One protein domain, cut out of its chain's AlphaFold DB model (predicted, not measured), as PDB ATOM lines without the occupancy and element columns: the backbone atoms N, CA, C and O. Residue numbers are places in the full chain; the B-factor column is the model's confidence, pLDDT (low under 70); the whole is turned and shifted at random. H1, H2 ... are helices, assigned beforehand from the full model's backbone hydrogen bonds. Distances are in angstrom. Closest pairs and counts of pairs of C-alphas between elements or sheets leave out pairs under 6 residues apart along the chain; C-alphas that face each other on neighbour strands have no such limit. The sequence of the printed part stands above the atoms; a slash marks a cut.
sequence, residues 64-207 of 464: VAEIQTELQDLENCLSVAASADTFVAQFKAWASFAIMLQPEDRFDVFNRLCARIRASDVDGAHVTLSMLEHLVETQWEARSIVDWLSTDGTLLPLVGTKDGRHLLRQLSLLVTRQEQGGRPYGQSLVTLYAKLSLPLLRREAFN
ATOM      1  N   VAL A  64     212.520 120.095 167.881       88.94
ATOM      2  CA  VAL A  64     212.370 121.560 167.993       88.94
ATOM      3  C   VAL A  64     211.121 121.934 168.803       88.94
ATOM      4  O   VAL A  64     211.173 122.861 169.604       88.94
ATOM      5  N   ALA A  65     210.026 121.178 168.661       90.25
ATOM      6  CA  ALA A  65     208.795 121.388 169.420       90.25
ATOM      7  C   ALA A  65     208.963 121.108 170.927       90.25
ATOM      8  O   ALA A  65     208.446 121.861 171.752       90.25
ATOM      9  N   GLU A  66     209.710 120.063 171.298       90.69
ATOM     10  CA  GLU A  66     210.034 119.770 172.703       90.69
ATOM     11  C   GLU A  66     210.930 120.860 173.299       90.69
ATOM     12  O   GLU A  66     210.638 121.351 174.386       90.69
ATOM     13  N   ILE A  67     211.951 121.312 172.559       90.75
ATOM     14  CA  ILE A  67     212.823 122.419 172.985       90.75
ATOM     15  C   ILE A  67     212.000 123.701 173.174       90.75
ATOM     16  O   ILE A  67     212.154 124.390 174.177       90.75
ATOM     17  N   GLN A  68     211.099 124.024 172.243       90.50
ATOM     18  CA  GLN A  68     210.227 125.197 172.354       90.50
ATOM     19  C   GLN A  68     209.262 125.105 173.541       90.50
ATOM     20  O   GLN A  68     209.022 126.119 174.192       90.50
ATOM     21  N   THR A  69     208.737 123.913 173.835       92.06
ATOM     22  CA  THR A  69     207.859 123.688 174.995       92.06
ATOM     23  C   THR A  69     208.624 123.911 176.299       92.06
ATOM     24  O   THR A  69     208.170 124.668 177.151       92.06
ATOM     25  N   GLU A  70     209.828 123.348 176.417       91.81
ATOM     26  CA  GLU A  70     210.669 123.516 177.607       91.81
ATOM     27  C   GLU A  70     211.111 124.977 177.791       91.81
ATOM     28  O   GLU A  70     211.060 125.523 178.892       91.81
ATOM     29  N   LEU A  71     211.487 125.655 176.699       90.69
ATOM     30  CA  LEU A  71     211.795 127.086 176.726       90.69
ATOM     31  C   LEU A  71     210.583 127.901 177.177       90.69
ATOM     32  O   LEU A  71     210.745 128.836 177.958       90.69
ATOM     33  N   GLN A  72     209.376 127.533 176.742       91.88
ATOM     34  CA  GLN A  72     208.155 128.214 177.151       91.88
ATOM     35  C   GLN A  72     207.872 128.046 178.651       91.88
ATOM     36  O   GLN A  72     207.456 129.014 179.298       91.88
ATOM     37  N   ASP A  73     208.125 126.861 179.206       89.25
ATOM     38  CA  ASP A  73     207.982 126.576 180.636       89.25
ATOM     39  C   ASP A  73     209.036 127.316 181.474       89.25
ATOM     40  O   ASP A  73     208.704 127.913 182.504       89.25
ATOM     41  N   LEU A  74     210.285 127.373 181.002       88.19
ATOM     42  CA  LEU A  74     211.348 128.167 181.626       88.19
ATOM     43  C   LEU A  74     211.047 129.671 181.583       88.19
ATOM     44  O   LEU A  74     211.242 130.359 182.583       88.19
ATOM     45  N   GLU A  75     210.516 130.187 180.473       88.69
ATOM     46  CA  GLU A  75     210.057 131.580 180.379       88.69
ATOM     47  C   GLU A  75     208.943 131.888 181.389       88.69
ATOM     48  O   GLU A  75     208.925 132.963 181.994       88.69
ATOM     49  N   ASN A  76     208.013 130.951 181.592       87.25
ATOM     50  CA  ASN A  76     206.955 131.110 182.584       87.25
ATOM     51  C   ASN A  76     207.540 131.123 184.007       87.25
ATOM     52  O   ASN A  76     207.147 131.970 184.809       87.25
ATOM     53  N   CYS A  77     208.531 130.275 184.302       85.81
ATOM     54  CA  CYS A  77     209.254 130.297 185.577       85.81
ATOM     55  C   CYS A  77     210.004 131.620 185.809       85.81
ATOM     56  O   CYS A  77     209.914 132.188 186.900       85.81
ATOM     57  N   LEU A  78     210.671 132.146 184.775       83.50
ATOM     58  CA  LEU A  78     211.420 133.408 184.825       83.50
ATOM     59  C   LEU A  78     210.539 134.602 185.202       83.50
ATOM     60  O   LEU A  78     210.993 135.506 185.902       83.50
ATOM     61  N   SER A  79     209.267 134.592 184.794       78.06
ATOM     62  CA  SER A  79     208.311 135.656 185.132       78.06
ATOM     63  C   SER A  79     207.911 135.704 186.615       78.06
ATOM     64  O   SER A  79     207.389 136.719 187.071       78.06
ATOM     65  N   VAL A  80     208.170 134.629 187.368       81.62
ATOM     66  CA  VAL A  80     207.801 134.477 188.788       81.62
ATOM     67  C   VAL A  80     209.048 134.467 189.688       81.62
ATOM     68  O   VAL A  80     208.948 134.254 190.896       81.62
ATOM     69  N   ALA A  81     210.244 134.688 189.132       80.12
ATOM     70  CA  ALA A  81     211.484 134.647 189.898       80.12
ATOM     71  C   ALA A  81     211.468 135.668 191.051       80.12
ATOM     72  O   ALA A  81     211.298 136.868 190.844       80.12
ATOM     73  N   ALA A  82     211.663 135.177 192.278       79.56
ATOM     74  CA  ALA A  82     211.575 135.988 193.495       79.56
ATOM     75  C   ALA A  82     212.825 136.848 193.767       79.56
ATOM     76  O   ALA A  82     212.764 137.768 194.578       79.56
ATOM     77  N   SER A  83     213.960 136.548 193.123       88.00
ATOM     78  CA  SER A  83     215.225 137.275 193.286       88.00
ATOM     79  C   SER A  83     216.030 137.339 191.987       88.00
ATOM     80  O   SER A  83     215.859 136.498 191.097       88.00
ATOM     81  N   ALA A  84     216.950 138.306 191.905       86.19
ATOM     82  CA  ALA A  84     217.878 138.463 190.786       86.19
ATOM     83  C   ALA A  84     218.733 137.207 190.550       86.19
ATOM     84  O   ALA A  84     218.855 136.757 189.414       86.19
ATOM     85  N   ASP A  85     219.256 136.588 191.611       87.56
ATOM     86  CA  ASP A  85     220.076 135.374 191.501       87.56
ATOM     87  C   ASP A  85     219.283 134.191 190.942       87.56
ATOM     88  O   ASP A  85     219.755 133.473 190.058       87.56
ATOM     89  N   THR A  86     218.045 134.013 191.418       87.31
ATOM     90  CA  THR A  86     217.148 132.957 190.927       87.31
ATOM     91  C   THR A  86     216.828 133.178 189.455       87.31
ATOM     92  O   THR A  86     216.870 132.239 188.660       87.31
ATOM     93  N   PHE A  87     216.567 134.432 189.081       89.31
ATOM     94  CA  PHE A  87     216.334 134.818 187.699       89.31
ATOM     95  C   PHE A  87     217.557 134.518 186.820       89.31
ATOM     96  O   PHE A  87     217.424 133.889 185.774       89.31
ATOM     97  N   VAL A  88     218.762 134.908 187.249       89.19
ATOM     98  CA  VAL A  88     220.005 134.662 186.498       89.19
ATOM     99  C   VAL A  88     220.270 133.163 186.353       89.19
ATOM    100  O   VAL A  88     220.642 132.719 185.267       89.19
ATOM    101  N   ALA A  89     220.051 132.363 187.397       88.94
ATOM    102  CA  ALA A  89     220.204 130.911 187.324       88.94
ATOM    103  C   ALA A  89     219.233 130.281 186.309       88.94
ATOM    104  O   ALA A  89     219.648 129.497 185.451       88.94
ATOM    105  N   GLN A  90     217.958 130.677 186.350       88.75
ATOM    106  CA  GLN A  90     216.948 130.227 185.390       88.75
ATOM    107  C   GLN A  90     217.256 130.704 183.964       88.75
ATOM    108  O   GLN A  90     217.075 129.948 183.010       88.75
ATOM    109  N   PHE A  91     217.781 131.923 183.807       91.81
ATOM    110  CA  PHE A  91     218.193 132.454 182.512       91.81
ATOM    111  C   PHE A  91     219.352 131.650 181.930       91.81
ATOM    112  O   PHE A  91     219.335 131.338 180.744       91.81
ATOM    113  N   LYS A  92     220.345 131.284 182.748       91.19
ATOM    114  CA  LYS A  92     221.466 130.442 182.308       91.19
ATOM    115  C   LYS A  92     220.982 129.079 181.813       91.19
ATOM    116  O   LYS A  92     221.413 128.625 180.752       91.19
ATOM    117  N   ALA A  93     220.042 128.460 182.533       89.25
ATOM    118  CA  ALA A  93     219.405 127.223 182.086       89.25
ATOM    119  C   ALA A  93     218.679 127.428 180.745       89.25
ATOM    120  O   ALA A  93     218.948 126.708 179.783       89.25
ATOM    121  N   TRP A  94     217.840 128.462 180.642       93.69
ATOM    122  CA  TRP A  94     217.133 128.817 179.409       93.69
ATOM    123  C   TRP A  94     218.089 129.065 178.232       93.69
ATOM    124  O   TRP A  94     217.887 128.526 177.146       93.69
ATOM    125  N   ALA A  95     219.170 129.820 178.438       90.12
ATOM    126  CA  ALA A  95     220.136 130.153 177.396       90.12
ATOM    127  C   ALA A  95     220.891 128.910 176.912       90.12
ATOM    128  O   ALA A  95     221.085 128.751 175.707       90.12
ATOM    129  N   SER A  96     221.249 128.008 177.829       88.44
ATOM    130  CA  SER A  96     221.869 126.720 177.498       88.44
ATOM    131  C   SER A  96     220.950 125.868 176.617       88.44
ATOM    132  O   SER A  96     221.405 125.293 175.630       88.44
ATOM    133  N   PHE A  97     219.646 125.855 176.905       88.62
ATOM    134  CA  PHE A  97     218.653 125.182 176.065       88.62
ATOM    135  C   PHE A  97     218.471 125.849 174.704       88.62
ATOM    136  O   PHE A  97     218.418 125.173 173.677       88.62
ATOM    137  N   ALA A  98     218.409 127.177 174.672       90.81
ATOM    138  CA  ALA A  98     218.203 127.921 173.438       90.81
ATOM    139  C   ALA A  98     219.353 127.714 172.437       90.81
ATOM    140  O   ALA A  98     219.115 127.731 171.231       90.81
ATOM    141  N   ILE A  99     220.579 127.420 172.889       89.31
ATOM    142  CA  ILE A  99     221.703 127.057 172.002       89.31
ATOM    143  C   ILE A  99     221.400 125.810 171.156       89.31
ATOM    144  O   ILE A  99     221.983 125.649 170.087       89.31
ATOM    145  N   MET A 100     220.473 124.946 171.567       89.38
ATOM    146  CA  MET A 100     220.080 123.781 170.768       89.38
ATOM    147  C   MET A 100     219.226 124.149 169.542       89.38
ATOM    148  O   MET A 100     219.085 123.337 168.630       89.38
ATOM    149  N   LEU A 101     218.668 125.364 169.495       89.50
ATOM    150  CA  LEU A 101     217.919 125.869 168.345       89.50
ATOM    151  C   LEU A 101     218.849 126.357 167.226       89.50
ATOM    152  O   LEU A 101     220.032 126.642 167.452       89.50
ATOM    153  N   GLN A 102     218.303 126.507 166.017       88.00
ATOM    154  CA  GLN A 102     219.013 127.173 164.925       88.00
ATOM    155  C   GLN A 102     219.215 128.666 165.244       88.00
ATOM    156  O   GLN A 102     218.411 129.245 165.980       88.00
ATOM    157  N   PRO A 103     220.282 129.310 164.738       83.12
ATOM    158  CA  PRO A 103     220.574 130.717 165.020       83.12
ATOM    159  C   PRO A 103     219.404 131.673 164.749       83.12
ATOM    160  O   PRO A 103     219.223 132.630 165.503       83.12
ATOM    161  N   GLU A 104     218.603 131.402 163.717       81.56
ATOM    162  CA  GLU A 104     217.426 132.196 163.354       81.56
ATOM    163  C   GLU A 104     216.346 132.122 164.444       81.56
ATOM    164  O   GLU A 104     215.850 133.151 164.900       81.56
ATOM    165  N   ASP A 105     216.058 130.915 164.939       87.06
ATOM    166  CA  ASP A 105     215.045 130.678 165.971       87.06
ATOM    167  C   ASP A 105     215.480 131.211 167.344       87.06
ATOM    168  O   ASP A 105     214.652 131.681 168.129       87.06
ATOM    169  N   ARG A 106     216.790 131.167 167.645       87.69
ATOM    170  CA  ARG A 106     217.357 131.686 168.905       87.69
ATOM    171  C   ARG A 106     217.001 133.145 169.127       87.69
ATOM    172  O   ARG A 106     216.699 133.534 170.255       87.69
ATOM    173  N   PHE A 107     217.054 133.948 168.066       81.62
ATOM    174  CA  PHE A 107     216.750 135.371 168.142       81.62
ATOM    175  C   PHE A 107     215.287 135.613 168.515       81.62
ATOM    176  O   PHE A 107     215.006 136.438 169.383       81.62
ATOM    177  N   ASP A 108     214.368 134.849 167.927       84.50
ATOM    178  CA  ASP A 108     212.942 134.982 168.207       84.50
ATOM    179  C   ASP A 108     212.610 134.583 169.645       84.50
ATOM    180  O   ASP A 108     211.903 135.322 170.333       84.50
ATOM    181  N   VAL A 109     213.154 133.463 170.141       87.38
ATOM    182  CA  VAL A 109     212.932 133.059 171.543       87.38
ATOM    183  C   VAL A 109     213.551 134.079 172.501       87.38
ATOM    184  O   VAL A 109     212.927 134.462 173.488       87.38
ATOM    185  N   PHE A 110     214.744 134.587 172.188       86.44
ATOM    186  CA  PHE A 110     215.398 135.600 173.010       86.44
ATOM    187  C   PHE A 110     214.613 136.911 173.061       86.44
ATOM    188  O   PHE A 110     214.416 137.456 174.144       86.44
ATOM    189  N   ASN A 111     214.090 137.387 171.930       81.50
ATOM    190  CA  ASN A 111     213.245 138.580 171.900       81.50
ATOM    191  C   ASN A 111     211.939 138.384 172.672       81.50
ATOM    192  O   ASN A 111     211.528 139.293 173.396       81.50
ATOM    193  N   ARG A 112     211.305 137.205 172.563       85.19
ATOM    194  CA  ARG A 112     210.114 136.874 173.362       85.19
ATOM    195  C   ARG A 112     210.418 136.931 174.852       85.19
ATOM    196  O   ARG A 112     209.675 137.579 175.587       85.19
ATOM    197  N   LEU A 113     211.520 136.321 175.283       85.44
ATOM    198  CA  LEU A 113     211.949 136.377 176.675       85.44
ATOM    199  C   LEU A 113     212.199 137.829 177.113       85.44
ATOM    200  O   LEU A 113     211.648 138.272 178.119       85.44
ATOM    201  N   CYS A 114     212.967 138.596 176.338       79.31
ATOM    202  CA  CYS A 114     213.298 139.986 176.658       79.31
ATOM    203  C   CYS A 114     212.060 140.887 176.756       79.31
ATOM    204  O   CYS A 114     212.013 141.756 177.620       79.31
ATOM    205  N   ALA A 115     211.035 140.653 175.933       79.44
ATOM    206  CA  ALA A 115     209.770 141.383 176.013       79.44
ATOM    207  C   ALA A 115     208.985 141.099 177.311       79.44
ATOM    208  O   ALA A 115     208.165 141.921 177.729       79.44
ATOM    209  N   ARG A 116     209.220 139.945 177.950       77.69
ATOM    210  CA  ARG A 116     208.567 139.538 179.209       77.69
ATOM    211  C   ARG A 116     209.322 140.018 180.445       77.69
ATOM    212  O   ARG A 116     208.697 140.220 181.485       77.69
ATOM    213  N   ILE A 117     210.629 140.248 180.334       74.00
ATOM    214  CA  ILE A 117     211.450 140.807 181.410       74.00
ATOM    215  C   ILE A 117     211.136 142.302 181.533       74.00
ATOM    216  O   ILE A 117     211.808 143.160 180.964       74.00
ATOM    217  N   ARG A 118     210.092 142.640 182.292       65.50
ATOM    218  CA  ARG A 118     209.937 143.998 182.819       65.50
ATOM    219  C   ARG A 118     210.810 144.081 184.057       65.50
ATOM    220  O   ARG A 118     210.473 143.479 185.071       65.50
ATOM    221  N   ALA A 119     211.946 144.760 183.948       56.53
ATOM    222  CA  ALA A 119     212.834 144.941 185.084       56.53
ATOM    223  C   ALA A 119     212.057 145.630 186.219       56.53
ATOM    224  O   ALA A 119     211.650 146.782 186.084       56.53
ATOM    225  N   SER A 120     211.794 144.899 187.302       57.94
ATOM    226  CA  SER A 120     211.364 145.504 188.556       57.94
ATOM    227  C   SER A 120     212.579 146.172 189.207       57.94
ATOM    228  O   SER A 120     213.717 145.716 189.076       57.94
ATOM    229  N   ASP A 121     212.332 147.311 189.846       55.06
ATOM    230  CA  ASP A 121     213.265 148.439 189.976       55.06
ATOM    231  C   ASP A 121     214.446 148.274 190.960       55.06
ATOM    232  O   ASP A 121     214.994 149.273 191.420       55.06
ATOM    233  N   VAL A 122     214.883 147.055 191.303       54.94
ATOM    234  CA  VAL A 122     215.914 146.889 192.353       54.94
ATOM    235  C   VAL A 122     217.235 146.270 191.884       54.94
ATOM    236  O   VAL A 122     218.268 146.709 192.367       54.94
ATOM    237  N   ASP A 123     217.284 145.407 190.860       81.06
ATOM    238  CA  ASP A 123     218.558 144.761 190.449       81.06
ATOM    239  C   ASP A 123     218.771 144.641 188.929       81.06
ATOM    240  O   ASP A 123     219.658 143.924 188.454       81.06
ATOM    241  N   GLY A 124     217.984 145.356 188.120       85.00
ATOM    242  CA  GLY A 124     217.974 145.143 186.666       85.00
ATOM    243  C   GLY A 124     219.325 145.353 185.970       85.00
ATOM    244  O   GLY A 124     219.620 144.665 184.994       85.00
ATOM    245  N   ALA A 125     220.185 146.235 186.490       87.69
ATOM    246  CA  ALA A 125     221.533 146.429 185.954       87.69
ATOM    247  C   ALA A 125     222.456 145.224 186.209       87.69
ATOM    248  O   ALA A 125     223.228 144.853 185.321       87.69
ATOM    249  N   HIS A 126     222.367 144.610 187.393       89.38
ATOM    250  CA  HIS A 126     223.138 143.416 187.741       89.38
ATOM    251  C   HIS A 126     222.684 142.222 186.899       89.38
ATOM    252  O   HIS A 126     223.503 141.591 186.233       89.38
ATOM    253  N   VAL A 127     221.366 142.005 186.823       89.56
ATOM    254  CA  VAL A 127     220.757 140.963 185.984       89.56
ATOM    255  C   VAL A 127     221.191 141.111 184.523       89.56
ATOM    256  O   VAL A 127     221.658 140.148 183.917       89.56
ATOM    257  N   THR A 128     221.127 142.327 183.972       91.31
ATOM    258  CA  THR A 128     221.557 142.607 182.593       91.31
ATOM    259  C   THR A 128     223.034 142.275 182.377       91.31
ATOM    260  O   THR A 128     223.394 141.713 181.341       91.31
ATOM    261  N   LEU A 129     223.902 142.592 183.343       92.88
ATOM    262  CA  LEU A 129     225.329 142.289 183.254       92.88
ATOM    263  C   LEU A 129     225.586 140.777 183.252       92.88
ATOM    264  O   LEU A 129     226.307 140.291 182.383       92.88
ATOM    265  N   SER A 130     224.964 140.035 184.169       92.25
ATOM    266  CA  SER A 130     225.132 138.581 184.269       92.25
ATOM    267  C   SER A 130     224.544 137.838 183.070       92.25
ATOM    268  O   SER A 130     225.133 136.867 182.591       92.25
ATOM    269  N   MET A 131     223.411 138.308 182.538       92.94
ATOM    270  CA  MET A 131     222.868 137.805 181.275       92.94
ATOM    271  C   MET A 131     223.854 138.043 180.126       92.94
ATOM    272  O   MET A 131     224.129 137.129 179.353       92.94
ATOM    273  N   LEU A 132     224.421 139.251 180.025       93.50
ATOM    274  CA  LEU A 132     225.395 139.595 178.990       93.50
ATOM    275  C   LEU A 132     226.659 138.730 179.065       93.50
ATOM    276  O   LEU A 132     227.102 138.236 178.031       93.50
ATOM    277  N   GLU A 133     227.235 138.554 180.257       93.12
ATOM    278  CA  GLU A 133     228.393 137.678 180.477       93.12
ATOM    279  C   GLU A 133     228.103 136.273 179.946       93.12
ATOM    280  O   GLU A 133     228.840 135.764 179.098       93.12
ATOM    281  N   HIS A 134     226.963 135.706 180.336       92.56
ATOM    282  CA  HIS A 134     226.600 134.361 179.925       92.56
ATOM    283  C   HIS A 134     226.339 134.242 178.417       92.56
ATOM    284  O   HIS A 134     226.773 133.278 177.789       92.56
ATOM    285  N   LEU A 135     225.689 135.232 177.794       92.12
ATOM    286  CA  LEU A 135     225.485 135.273 176.338       92.12
ATOM    287  C   LEU A 135     226.821 135.367 175.572       92.12
ATOM    288  O   LEU A 135     226.975 134.777 174.501       92.12
ATOM    289  N   VAL A 136     227.807 136.090 176.117       89.50
ATOM    290  CA  VAL A 136     229.161 136.193 175.544       89.50
ATOM    291  C   VAL A 136     229.930 134.874 175.681       89.50
ATOM    292  O   VAL A 136     230.625 134.479 174.732       89.50
ATOM    293  N   GLU A 137     229.822 134.209 176.834       88.62
ATOM    294  CA  GLU A 137     230.418 132.894 177.123       88.62
ATOM    295  C   GLU A 137     229.865 131.821 176.184       88.62
ATOM    296  O   GLU A 137     230.621 131.119 175.513       88.62
ATOM    297  N   THR A 138     228.542 131.783 176.037       86.94
ATOM    298  CA  THR A 138     227.818 130.835 175.177       86.94
ATOM    299  C   THR A 138     227.842 131.197 173.687       86.94
ATOM    300  O   THR A 138     227.166 130.574 172.871       86.94
ATOM    301  N   GLN A 139     228.665 132.181 173.308       88.69
ATOM    302  CA  GLN A 139     228.934 132.581 171.923       88.69
ATOM    303  C   GLN A 139     227.686 132.969 171.116       88.69
ATOM    304  O   GLN A 139     227.607 132.696 169.916       88.69
ATOM    305  N   TRP A 140     226.727 133.648 171.744       88.75
ATOM    306  CA  TRP A 140     225.583 134.190 171.016       88.75
ATOM    307  C   TRP A 140     226.016 135.203 169.960       88.75
ATOM    308  O   TRP A 140     227.056 135.866 170.072       88.75
ATOM    309  N   GLU A 141     225.195 135.337 168.914       86.94
ATOM    310  CA  GLU A 141     225.472 136.310 167.870       86.94
ATOM    311  C   GLU A 141     225.509 137.709 168.489       86.94
ATOM    312  O   GLU A 141     224.558 138.189 169.108       86.94
ATOM    313  N   ALA A 142     226.633 138.392 168.287       87.50
ATOM    314  CA  ALA A 142     226.855 139.702 168.869       87.50
ATOM    315  C   ALA A 142     225.798 140.730 168.434       87.50
ATOM    316  O   ALA A 142     225.579 141.712 169.136       87.50
ATOM    317  N   ARG A 143     225.152 140.522 167.278       84.44
ATOM    318  CA  ARG A 143     224.056 141.365 166.794       84.44
ATOM    319  C   ARG A 143     222.833 141.250 167.694       84.44
ATOM    320  O   ARG A 143     222.368 142.273 168.172       84.44
ATOM    321  N   SER A 144     222.400 140.029 167.990       85.38
ATOM    322  CA  SER A 144     221.260 139.748 168.864       85.38
ATOM    323  C   SER A 144     221.434 140.362 170.251       85.38
ATOM    324  O   SER A 144     220.518 140.978 170.789       85.38
ATOM    325  N   ILE A 145     222.649 140.270 170.798       90.56
ATOM    326  CA  ILE A 145     222.986 140.876 172.089       90.56
ATOM    327  C   ILE A 145     222.893 142.407 172.016       90.56
ATOM    328  O   ILE A 145     222.321 143.038 172.903       90.56
ATOM    329  N   VAL A 146     223.449 143.023 170.966       88.56
ATOM    330  CA  VAL A 146     223.393 144.482 170.785       88.56
ATOM    331  C   VAL A 146     221.956 144.956 170.579       88.56
ATOM    332  O   VAL A 146     221.589 145.977 171.154       88.56
ATOM    333  N   ASP A 147     221.145 144.232 169.808       86.31
ATOM    334  CA  ASP A 147     219.734 144.549 169.572       86.31
ATOM    335  C   ASP A 147     218.956 144.561 170.897       86.31
ATOM    336  O   ASP A 147     218.315 145.561 171.211       86.31
ATOM    337  N   TRP A 148     219.125 143.540 171.744       89.00
ATOM    338  CA  TRP A 148     218.505 143.490 173.075       89.00
ATOM    339  C   TRP A 148     218.944 144.623 174.009       89.00
ATOM    340  O   TRP A 148     218.107 145.294 174.618       89.00
ATOM    341  N   LEU A 149     220.250 144.886 174.104       90.62
ATOM    342  CA  LEU A 149     220.756 145.997 174.920       90.62
ATOM    343  C   LEU A 149     220.257 147.360 174.406       90.62
ATOM    344  O   LEU A 149     220.236 148.343 175.150       90.62
ATOM    345  N   SER A 150     219.854 147.425 173.134       88.94
ATOM    346  CA  SER A 150     219.288 148.616 172.499       88.94
ATOM    347  C   SER A 150     217.784 148.759 172.700       88.94
ATOM    348  O   SER A 150     217.275 149.851 172.440       88.94
ATOM    349  N   THR A 151     217.074 147.733 173.171       86.38
ATOM    350  CA  THR A 151     215.621 147.763 173.401       86.38
ATOM    351  C   THR A 151     215.256 148.685 174.562       86.38
ATOM    352  O   THR A 151     215.984 148.803 175.554       86.38
ATOM    353  N   ASP A 152     214.173 149.447 174.416       82.38
ATOM    354  CA  ASP A 152     213.669 150.325 175.478       82.38
ATOM    355  C   ASP A 152     213.174 149.499 176.667       82.38
ATOM    356  O   ASP A 152     212.473 148.509 176.493       82.38
ATOM    357  N   GLY A 153     213.591 149.884 177.876       82.12
ATOM    358  CA  GLY A 153     213.329 149.132 179.109       82.12
ATOM    359  C   GLY A 153     214.498 148.275 179.604       82.12
ATOM    360  O   GLY A 153     214.508 147.911 180.776       82.12
ATOM    361  N   THR A 154     215.520 148.011 178.780       87.00
ATOM    362  CA  THR A 154     216.734 147.328 179.254       87.00
ATOM    363  C   THR A 154     217.519 148.246 180.196       87.00
ATOM    364  O   THR A 154     218.053 149.278 179.776       87.00
ATOM    365  N   LEU A 155     217.588 147.881 181.480       87.88
ATOM    366  CA  LEU A 155     218.318 148.637 182.496       87.88
ATOM    367  C   LEU A 155     219.820 148.373 182.374       87.88
ATOM    368  O   LEU A 155     220.320 147.309 182.728       87.88
ATOM    369  N   LEU A 156     220.556 149.366 181.879       90.44
ATOM    370  CA  LEU A 156     222.008 149.289 181.758       90.44
ATOM    371  C   LEU A 156     222.679 149.839 183.024       90.44
ATOM    372  O   LEU A 156     222.250 150.879 183.533       90.44
ATOM    373  N   PRO A 157     223.762 149.213 183.519       89.38
ATOM    374  CA  PRO A 157     224.557 149.786 184.595       89.38
ATOM    375  C   PRO A 157     225.064 151.184 184.228       89.38
ATOM    376  O   PRO A 157     225.520 151.435 183.107       89.38
ATOM    377  N   LEU A 158     225.011 152.091 185.206       85.31
ATOM    378  CA  LEU A 158     225.454 153.471 185.035       85.31
ATOM    379  C   LEU A 158     226.915 153.522 184.595       85.31
ATOM    380  O   LEU A 158     227.821 152.954 185.208       85.31
ATOM    381  N   VAL A 159     227.152 154.254 183.516       79.00
ATOM    382  CA  VAL A 159     228.486 154.413 182.963       79.00
ATOM    383  C   VAL A 159     229.345 155.225 183.939       79.00
ATOM    384  O   VAL A 159     228.992 156.344 184.283       79.00
ATOM    385  N   GLY A 160     230.465 154.652 184.392       76.00
ATOM    386  CA  GLY A 160     231.338 155.236 185.424       76.00
ATOM    387  C   GLY A 160     231.434 154.391 186.698       76.00
ATOM    388  O   GLY A 160     232.430 154.484 187.422       76.00
ATOM    389  N   THR A 161     230.478 153.488 186.935       85.31
ATOM    390  CA  THR A 161     230.552 152.488 188.013       85.31
ATOM    391  C   THR A 161     231.445 151.303 187.621       85.31
ATOM    392  O   THR A 161     231.921 151.205 186.481       85.31
ATOM    393  N   LYS A 162     231.719 150.397 188.571       88.00
ATOM    394  CA  LYS A 162     232.441 149.140 188.299       88.00
ATOM    395  C   LYS A 162     231.703 148.306 187.244       88.00
ATOM    396  O   LYS A 162     232.336 147.851 186.291       88.00
ATOM    397  N   ASP A 163     230.384 148.219 187.359       88.81
ATOM    398  CA  ASP A 163     229.534 147.430 186.463       88.81
ATOM    399  C   ASP A 163     229.392 148.095 185.095       88.81
ATOM    400  O   ASP A 163     229.494 147.428 184.069       88.81
ATOM    401  N   GLY A 164     229.300 149.429 185.043       87.19
ATOM    402  CA  GLY A 164     229.330 150.165 183.778       87.19
ATOM    403  C   GLY A 164     230.645 149.952 183.019       87.19
ATOM    404  O   GLY A 164     230.649 149.765 181.802       87.19
ATOM    405  N   ARG A 165     231.787 149.906 183.726       84.31
ATOM    406  CA  ARG A 165     233.080 149.541 183.113       84.31
ATOM    407  C   ARG A 165     233.101 148.089 182.645       84.31
ATOM    408  O   ARG A 165     233.670 147.818 181.586       84.31
ATOM    409  N   HIS A 166     232.506 147.173 183.406       88.75
ATOM    410  CA  HIS A 166     232.398 145.771 183.016       88.75
ATOM    411  C   HIS A 166     231.572 145.619 181.728       88.75
ATOM    412  O   HIS A 166     232.060 145.030 180.762       88.75
ATOM    413  N   LEU A 167     230.400 146.257 181.652       89.56
ATOM    414  CA  LEU A 167     229.560 146.300 180.451       89.56
ATOM    415  C   LEU A 167     230.352 146.768 179.222       89.56
ATOM    416  O   LEU A 167     230.332 146.124 178.174       89.56
ATOM    417  N   LEU A 168     231.108 147.864 179.347       84.81
ATOM    418  CA  LEU A 168     231.914 148.387 178.238       84.81
ATOM    419  C   LEU A 168     233.010 147.414 177.781       84.81
ATOM    420  O   LEU A 168     233.334 147.375 176.590       84.81
ATOM    421  N   ARG A 169     233.586 146.624 178.696       86.12
ATOM    422  CA  ARG A 169     234.558 145.577 178.344       86.12
ATOM    423  C   ARG A 169     233.885 144.457 177.555       86.12
ATOM    424  O   ARG A 169     234.404 144.105 176.495       86.12
ATOM    425  N   GLN A 170     232.722 143.978 177.999       88.62
ATOM    426  CA  GLN A 170     231.956 142.946 177.291       88.62
ATOM    427  C   GLN A 170     231.528 143.411 175.892       88.62
ATOM    428  O   GLN A 170     231.781 142.728 174.898       88.62
ATOM    429  N   LEU A 171     231.014 144.639 175.770       85.25
ATOM    430  CA  LEU A 171     230.690 145.237 174.468       85.25
ATOM    431  C   LEU A 171     231.919 145.357 173.557       85.25
ATOM    432  O   LEU A 171     231.839 145.083 172.359       85.25
ATOM    433  N   SER A 172     233.084 145.719 174.104       80.94
ATOM    434  CA  SER A 172     234.326 145.760 173.325       80.94
ATOM    435  C   SER A 172     234.743 144.374 172.823       80.94
ATOM    436  O   SER A 172     235.303 144.283 171.724       80.94
ATOM    437  N   LEU A 173     234.520 143.312 173.603       83.00
ATOM    438  CA  LEU A 173     234.796 141.937 173.180       83.00
ATOM    439  C   LEU A 173     233.864 141.525 172.035       83.00
ATOM    440  O   LEU A 173     234.349 141.026 171.017       83.00
ATOM    441  N   LEU A 174     232.568 141.826 172.155       83.88
ATOM    442  CA  LEU A 174     231.563 141.558 171.122       83.88
ATOM    443  C   LEU A 174     231.901 142.238 169.792       83.88
ATOM    444  O   LEU A 174     231.974 141.571 168.757       83.88
ATOM    445  N   VAL A 175     232.215 143.537 169.826       77.56
ATOM    446  CA  VAL A 175     232.608 144.293 168.627       77.56
ATOM    447  C   VAL A 175     233.873 143.705 167.990       77.56
ATOM    448  O   VAL A 175     233.947 143.568 166.772       77.56
ATOM    449  N   THR A 176     234.862 143.301 168.797       77.81
ATOM    450  CA  THR A 176     236.122 142.733 168.281       77.81
ATOM    451  C   THR A 176     235.918 141.370 167.612       77.81
ATOM    452  O   THR A 176     236.574 141.080 166.610       77.81
ATOM    453  N   ARG A 177     235.020 140.526 168.144       77.50
ATOM    454  CA  ARG A 177     234.669 139.233 167.527       77.50
ATOM    455  C   ARG A 177     233.993 139.442 166.169       77.50
ATOM    456  O   ARG A 177     234.337 138.773 165.199       77.50
ATOM    457  N   GLN A 178     233.099 140.420 166.071       73.31
ATOM    458  CA  GLN A 178     232.327 140.672 164.855       73.31
ATOM    459  C   GLN A 178     233.119 141.342 163.724       73.31
ATOM    460  O   GLN A 178     232.821 141.101 162.552       73.31
ATOM    461  N   GLU A 179     234.183 142.097 164.029       64.12
ATOM    462  CA  GLU A 179     235.115 142.610 163.007       64.12
ATOM    463  C   GLU A 179     235.697 141.489 162.113       64.12
ATOM    464  O   GLU A 179     236.191 141.767 161.020       64.12
ATOM    465  N   GLN A 180     235.616 140.226 162.544       67.19
ATOM    466  CA  GLN A 180     236.042 139.055 161.776       67.19
ATOM    467  C   GLN A 180     234.930 138.472 160.873       67.19
ATOM    468  O   GLN A 180     235.254 137.738 159.944       67.19
ATOM    469  N   GLY A 181     233.653 138.812 161.116       62.97
ATOM    470  CA  GLY A 181     232.460 138.168 160.531       62.97
ATOM    471  C   GLY A 181     231.629 138.993 159.530       62.97
ATOM    472  O   GLY A 181     230.801 138.428 158.825       62.97
ATOM    473  N   GLY A 182     231.866 140.303 159.378       57.50
ATOM    474  CA  GLY A 182     231.609 140.981 158.092       57.50
ATOM    475  C   GLY A 182     230.285 141.725 157.830       57.50
ATOM    476  O   GLY A 182     230.017 142.014 156.666       57.50
ATOM    477  N   ARG A 183     229.488 142.147 158.822       62.56
ATOM    478  CA  ARG A 183     228.420 143.161 158.600       62.56
ATOM    479  C   ARG A 183     228.356 144.174 159.747       62.56
ATOM    480  O   ARG A 183     228.424 143.750 160.883       62.56
ATOM    481  N   PRO A 184     228.233 145.491 159.514       62.84
ATOM    482  CA  PRO A 184     228.170 146.477 160.597       62.84
ATOM    483  C   PRO A 184     226.823 146.445 161.347       62.84
ATOM    484  O   PRO A 184     225.785 146.202 160.744       62.84
ATOM    485  N   TYR A 185     226.830 146.770 162.646       64.31
ATOM    486  CA  TYR A 185     225.644 146.809 163.528       64.31
ATOM    487  C   TYR A 185     224.647 147.959 163.268       64.31
ATOM    488  O   TYR A 185     223.675 148.104 164.004       64.31
ATOM    489  N   GLY A 186     224.900 148.793 162.254       67.38
ATOM    490  CA  GLY A 186     224.000 149.849 161.777       67.38
ATOM    491  C   GLY A 186     223.369 150.703 162.881       67.38
ATOM    492  O   GLY A 186     224.041 151.536 163.484       67.38
ATOM    493  N   GLN A 187     222.072 150.494 163.107       72.88
ATOM    494  CA  GLN A 187     221.219 151.343 163.938       72.88
ATOM    495  C   GLN A 187     221.235 150.967 165.425       72.88
ATOM    496  O   GLN A 187     221.299 151.852 166.273       72.88
ATOM    497  N   SER A 188     221.232 149.677 165.763       75.38
ATOM    498  CA  SER A 188     221.128 149.220 167.154       75.38
ATOM    499  C   SER A 188     222.324 149.671 167.981       75.38
ATOM    500  O   SER A 188     222.182 150.262 169.043       75.38
ATOM    501  N   LEU A 189     223.530 149.551 167.428       74.12
ATOM    502  CA  LEU A 189     224.738 150.041 168.090       74.12
ATOM    503  C   LEU A 189     224.691 151.559 168.341       74.12
ATOM    504  O   LEU A 189     225.175 152.025 169.369       74.12
ATOM    505  N   VAL A 190     224.095 152.336 167.427       72.69
ATOM    506  CA  VAL A 190     223.895 153.782 167.611       72.69
ATOM    507  C   VAL A 190     222.924 154.044 168.762       72.69
ATOM    508  O   VAL A 190     223.241 154.856 169.631       72.69
ATOM    509  N   THR A 191     221.803 153.322 168.814       78.81
ATOM    510  CA  THR A 191     220.817 153.406 169.902       78.81
ATOM    511  C   THR A 191     221.429 153.031 171.252       78.81
ATOM    512  O   THR A 191     221.302 153.787 172.216       78.81
ATOM    513  N   LEU A 192     222.177 151.926 171.323       80.69
ATOM    514  CA  LEU A 192     222.894 151.509 172.528       80.69
ATOM    515  C   LEU A 192     223.899 152.569 172.987       80.69
ATOM    516  O   LEU A 192     223.964 152.908 174.167       80.69
ATOM    517  N   TYR A 193     224.669 153.151 172.065       75.00
ATOM    518  CA  TYR A 193     225.583 154.234 172.424       75.00
ATOM    519  C   TYR A 193     224.854 155.497 172.870       75.00
ATOM    520  O   TYR A 193     225.355 156.178 173.764       75.00
ATOM    521  N   ALA A 194     223.705 155.830 172.283       76.88
ATOM    522  CA  ALA A 194     222.881 156.940 172.753       76.88
ATOM    523  C   ALA A 194     222.437 156.691 174.204       76.88
ATOM    524  O   ALA A 194     222.676 157.547 175.056       76.88
ATOM    525  N   LYS A 195     221.950 155.481 174.513       82.00
ATOM    526  CA  LYS A 195     221.582 155.053 175.875       82.00
ATOM    527  C   LYS A 195     222.739 155.131 176.864       82.00
ATOM    528  O   LYS A 195     222.580 155.676 177.948       82.00
ATOM    529  N   LEU A 196     223.923 154.659 176.476       81.38
ATOM    530  CA  LEU A 196     225.117 154.699 177.328       81.38
ATOM    531  C   LEU A 196     225.705 156.107 177.482       81.38
ATOM    532  O   LEU A 196     226.373 156.391 178.474       81.38
ATOM    533  N   SER A 197     225.505 156.993 176.502       70.56
ATOM    534  CA  SER A 197     226.086 158.342 176.523       70.56
ATOM    535  C   SER A 197     225.180 159.412 177.119       70.56
ATOM    536  O   SER A 197     225.708 160.411 177.601       70.56
ATOM    537  N   LEU A 198     223.860 159.204 177.165       70.75
ATOM    538  CA  LEU A 198     222.927 160.137 177.807       70.75
ATOM    539  C   LEU A 198     223.289 160.419 179.282       70.75
ATOM    540  O   LEU A 198     223.347 161.592 179.657       70.75
ATOM    541  N   PRO A 199     223.615 159.402 180.113       65.75
ATOM    542  CA  PRO A 199     224.030 159.621 181.499       65.75
ATOM    543  C   PRO A 199     225.362 160.373 181.620       65.75
ATOM    544  O   PRO A 199     225.556 161.126 182.565       65.75
ATOM    545  N   LEU A 200     226.265 160.225 180.643       58.47
ATOM    546  CA  LEU A 200     227.587 160.869 180.639       58.47
ATOM    547  C   LEU A 200     227.545 162.366 180.336       58.47
ATOM    548  O   LEU A 200     228.506 163.074 180.628       58.47
ATOM    549  N   LEU A 201     226.461 162.847 179.723       55.84
ATOM    550  CA  LEU A 201     226.241 164.279 179.514       55.84
ATOM    551  C   LEU A 201     225.915 164.997 180.834       55.84
ATOM    552  O   LEU A 201     226.028 166.221 180.907       55.84
ATOM    553  N   ARG A 202     225.575 164.251 181.894       56.66
ATOM    554  CA  ARG A 202     225.481 164.760 183.264       56.66
ATOM    555  C   ARG A 202     226.867 164.614 183.906       56.66
ATOM    556  O   ARG A 202     227.378 163.510 184.060       56.66
ATOM    557  N   ARG A 203     227.512 165.748 184.213       50.53
ATOM    558  CA  ARG A 203     228.950 165.900 184.547       50.53
ATOM    559  C   ARG A 203     229.504 165.007 185.675       50.53
ATOM    560  O   ARG A 203     230.719 164.931 185.820       50.53
ATOM    561  N   GLU A 204     228.664 164.336 186.453       50.69
ATOM    562  CA  GLU A 204     229.034 163.707 187.727       50.69
ATOM    563  C   GLU A 204     229.655 162.300 187.600       50.69
ATOM    564  O   GLU A 204     230.328 161.850 188.520       50.69
ATOM    565  N   ALA A 205     229.527 161.616 186.454       52.75
ATOM    566  CA  ALA A 205     230.007 160.231 186.280       52.75
ATOM    567  C   ALA A 205     231.265 160.079 185.390       52.75
ATOM    568  O   ALA A 205     231.699 158.968 185.063       52.75
ATOM    569  N   PHE A 206     231.868 161.190 184.956       53.12
ATOM    570  CA  PHE A 206     232.860 161.189 183.877       53.12
ATOM    571  C   PHE A 206     234.299 160.966 184.379       53.12
ATOM    572  O   PHE A 206     235.065 161.910 184.559       53.12
ATOM    573  N   ASN A 207     234.711 159.705 184.573       67.88
ATOM    574  CA  ASN A 207     236.118 159.377 184.848       67.88
ATOM    575  C   ASN A 207     236.926 159.098 183.555       67.88
ATOM    576  O   ASN A 207     236.391 158.659 182.531       67.88
TER     577      ASN A 207
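This is residues 64 to 207 of the 464 residues of an uncharacterized protein of Sporormia fimetaria CBS 119925 (UniProt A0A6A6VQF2). Seven helices make a slab two rows thick, with the chain passing back and forth between the rows: H2, H4 and H6 stand side by side in one row, and H1, H3 and H5 in the other. H7 extends this second row past H5, crossing H5 at a slant, and a tail of residues 198 to 207 follows it with no named helix. The printed part has 144 residues with seven named helices, H1 to H7 in order, and no named strand; the class is all helix. It is compact, with a radius of gyration of the C-alphas of 15.4 A, and only just flat, spanning 50 by 39 by 22 A.

Begin with H1, residues 64 to 78, and H2, residues 84 to 98: this hairpin touches, closest at the C-alphas of Leu 78 and Phe 87, 5.9 A apart, at a shallow tilt of 6 degrees. With H3, residues 103 to 116, they form an up and down bundle, each helix running against the one before. H3 is close to but not clearly touching H1, with Glu 75 and Leu 113 the closest C-alphas at 6.3 A. Next, H4, residues 124 to 137, touches H2 at a shallow tilt of 31 degrees, closest at the C-alphas of Ala 84 and Val 127, 6.1 A apart. H5, residues 142 to 150, is the hub, touching four helices. It makes a hairpin with H4, which only just touches it, with 3 pairs of C-alphas within 8 A and with residues 132 to 136 alone; the closest C-alphas, those of Leu 132 and Ile 145, are 7.4 A apart. H5 only just touches H3 too, with 3 such pairs, closest at the C-alphas of Phe 107 and Ser 144, 6.3 A apart. H6, residues 162 to 178, touches H4, closest at the C-alphas of Leu 129 and Leu 167, 6.5 A apart. It touches H5 with residues 174 to 178 alone, and the two form a hairpin at a steep tilt of 38 degrees; the C-alphas of Ala 142 and Leu 174 are closest, at 5.5 A. H7, residues 186 to 197, touches H5 at a steep tilt of 48 degrees, closest at the C-alphas of Ser 150 and Leu 192, 4.6 A apart. H6 and H7 are apart. Every O i to N i+4 pair is within hydrogen-bond range in H1, H2, H4, H5 and H6; in H3 it is 8 of 10 and in H7 7 of 8.

Find C-alpha 64 at (212.370, 121.560, 167.993); from there H1 runs 20.6 A. H2 measures 20.3 A, H3 20.6 A, H4 19.9 A and H5 12.2 A. Look for C-alpha 162 at (232.441, 149.140, 188.299), where H6 begins its 24.9 A. H7 runs 17.1 A to C-alpha 197 at (226.086, 158.342, 176.523).

The C-alphas farthest apart are those of Glu 66 and Arg 203, at 51.2 A. The printed part has no cut; the link from H5 to H6 is long. Look for pLDDT under 70 at residues 118 to 122, 179 to 186 and 199 to 207; the mean of the printed part is 81.7.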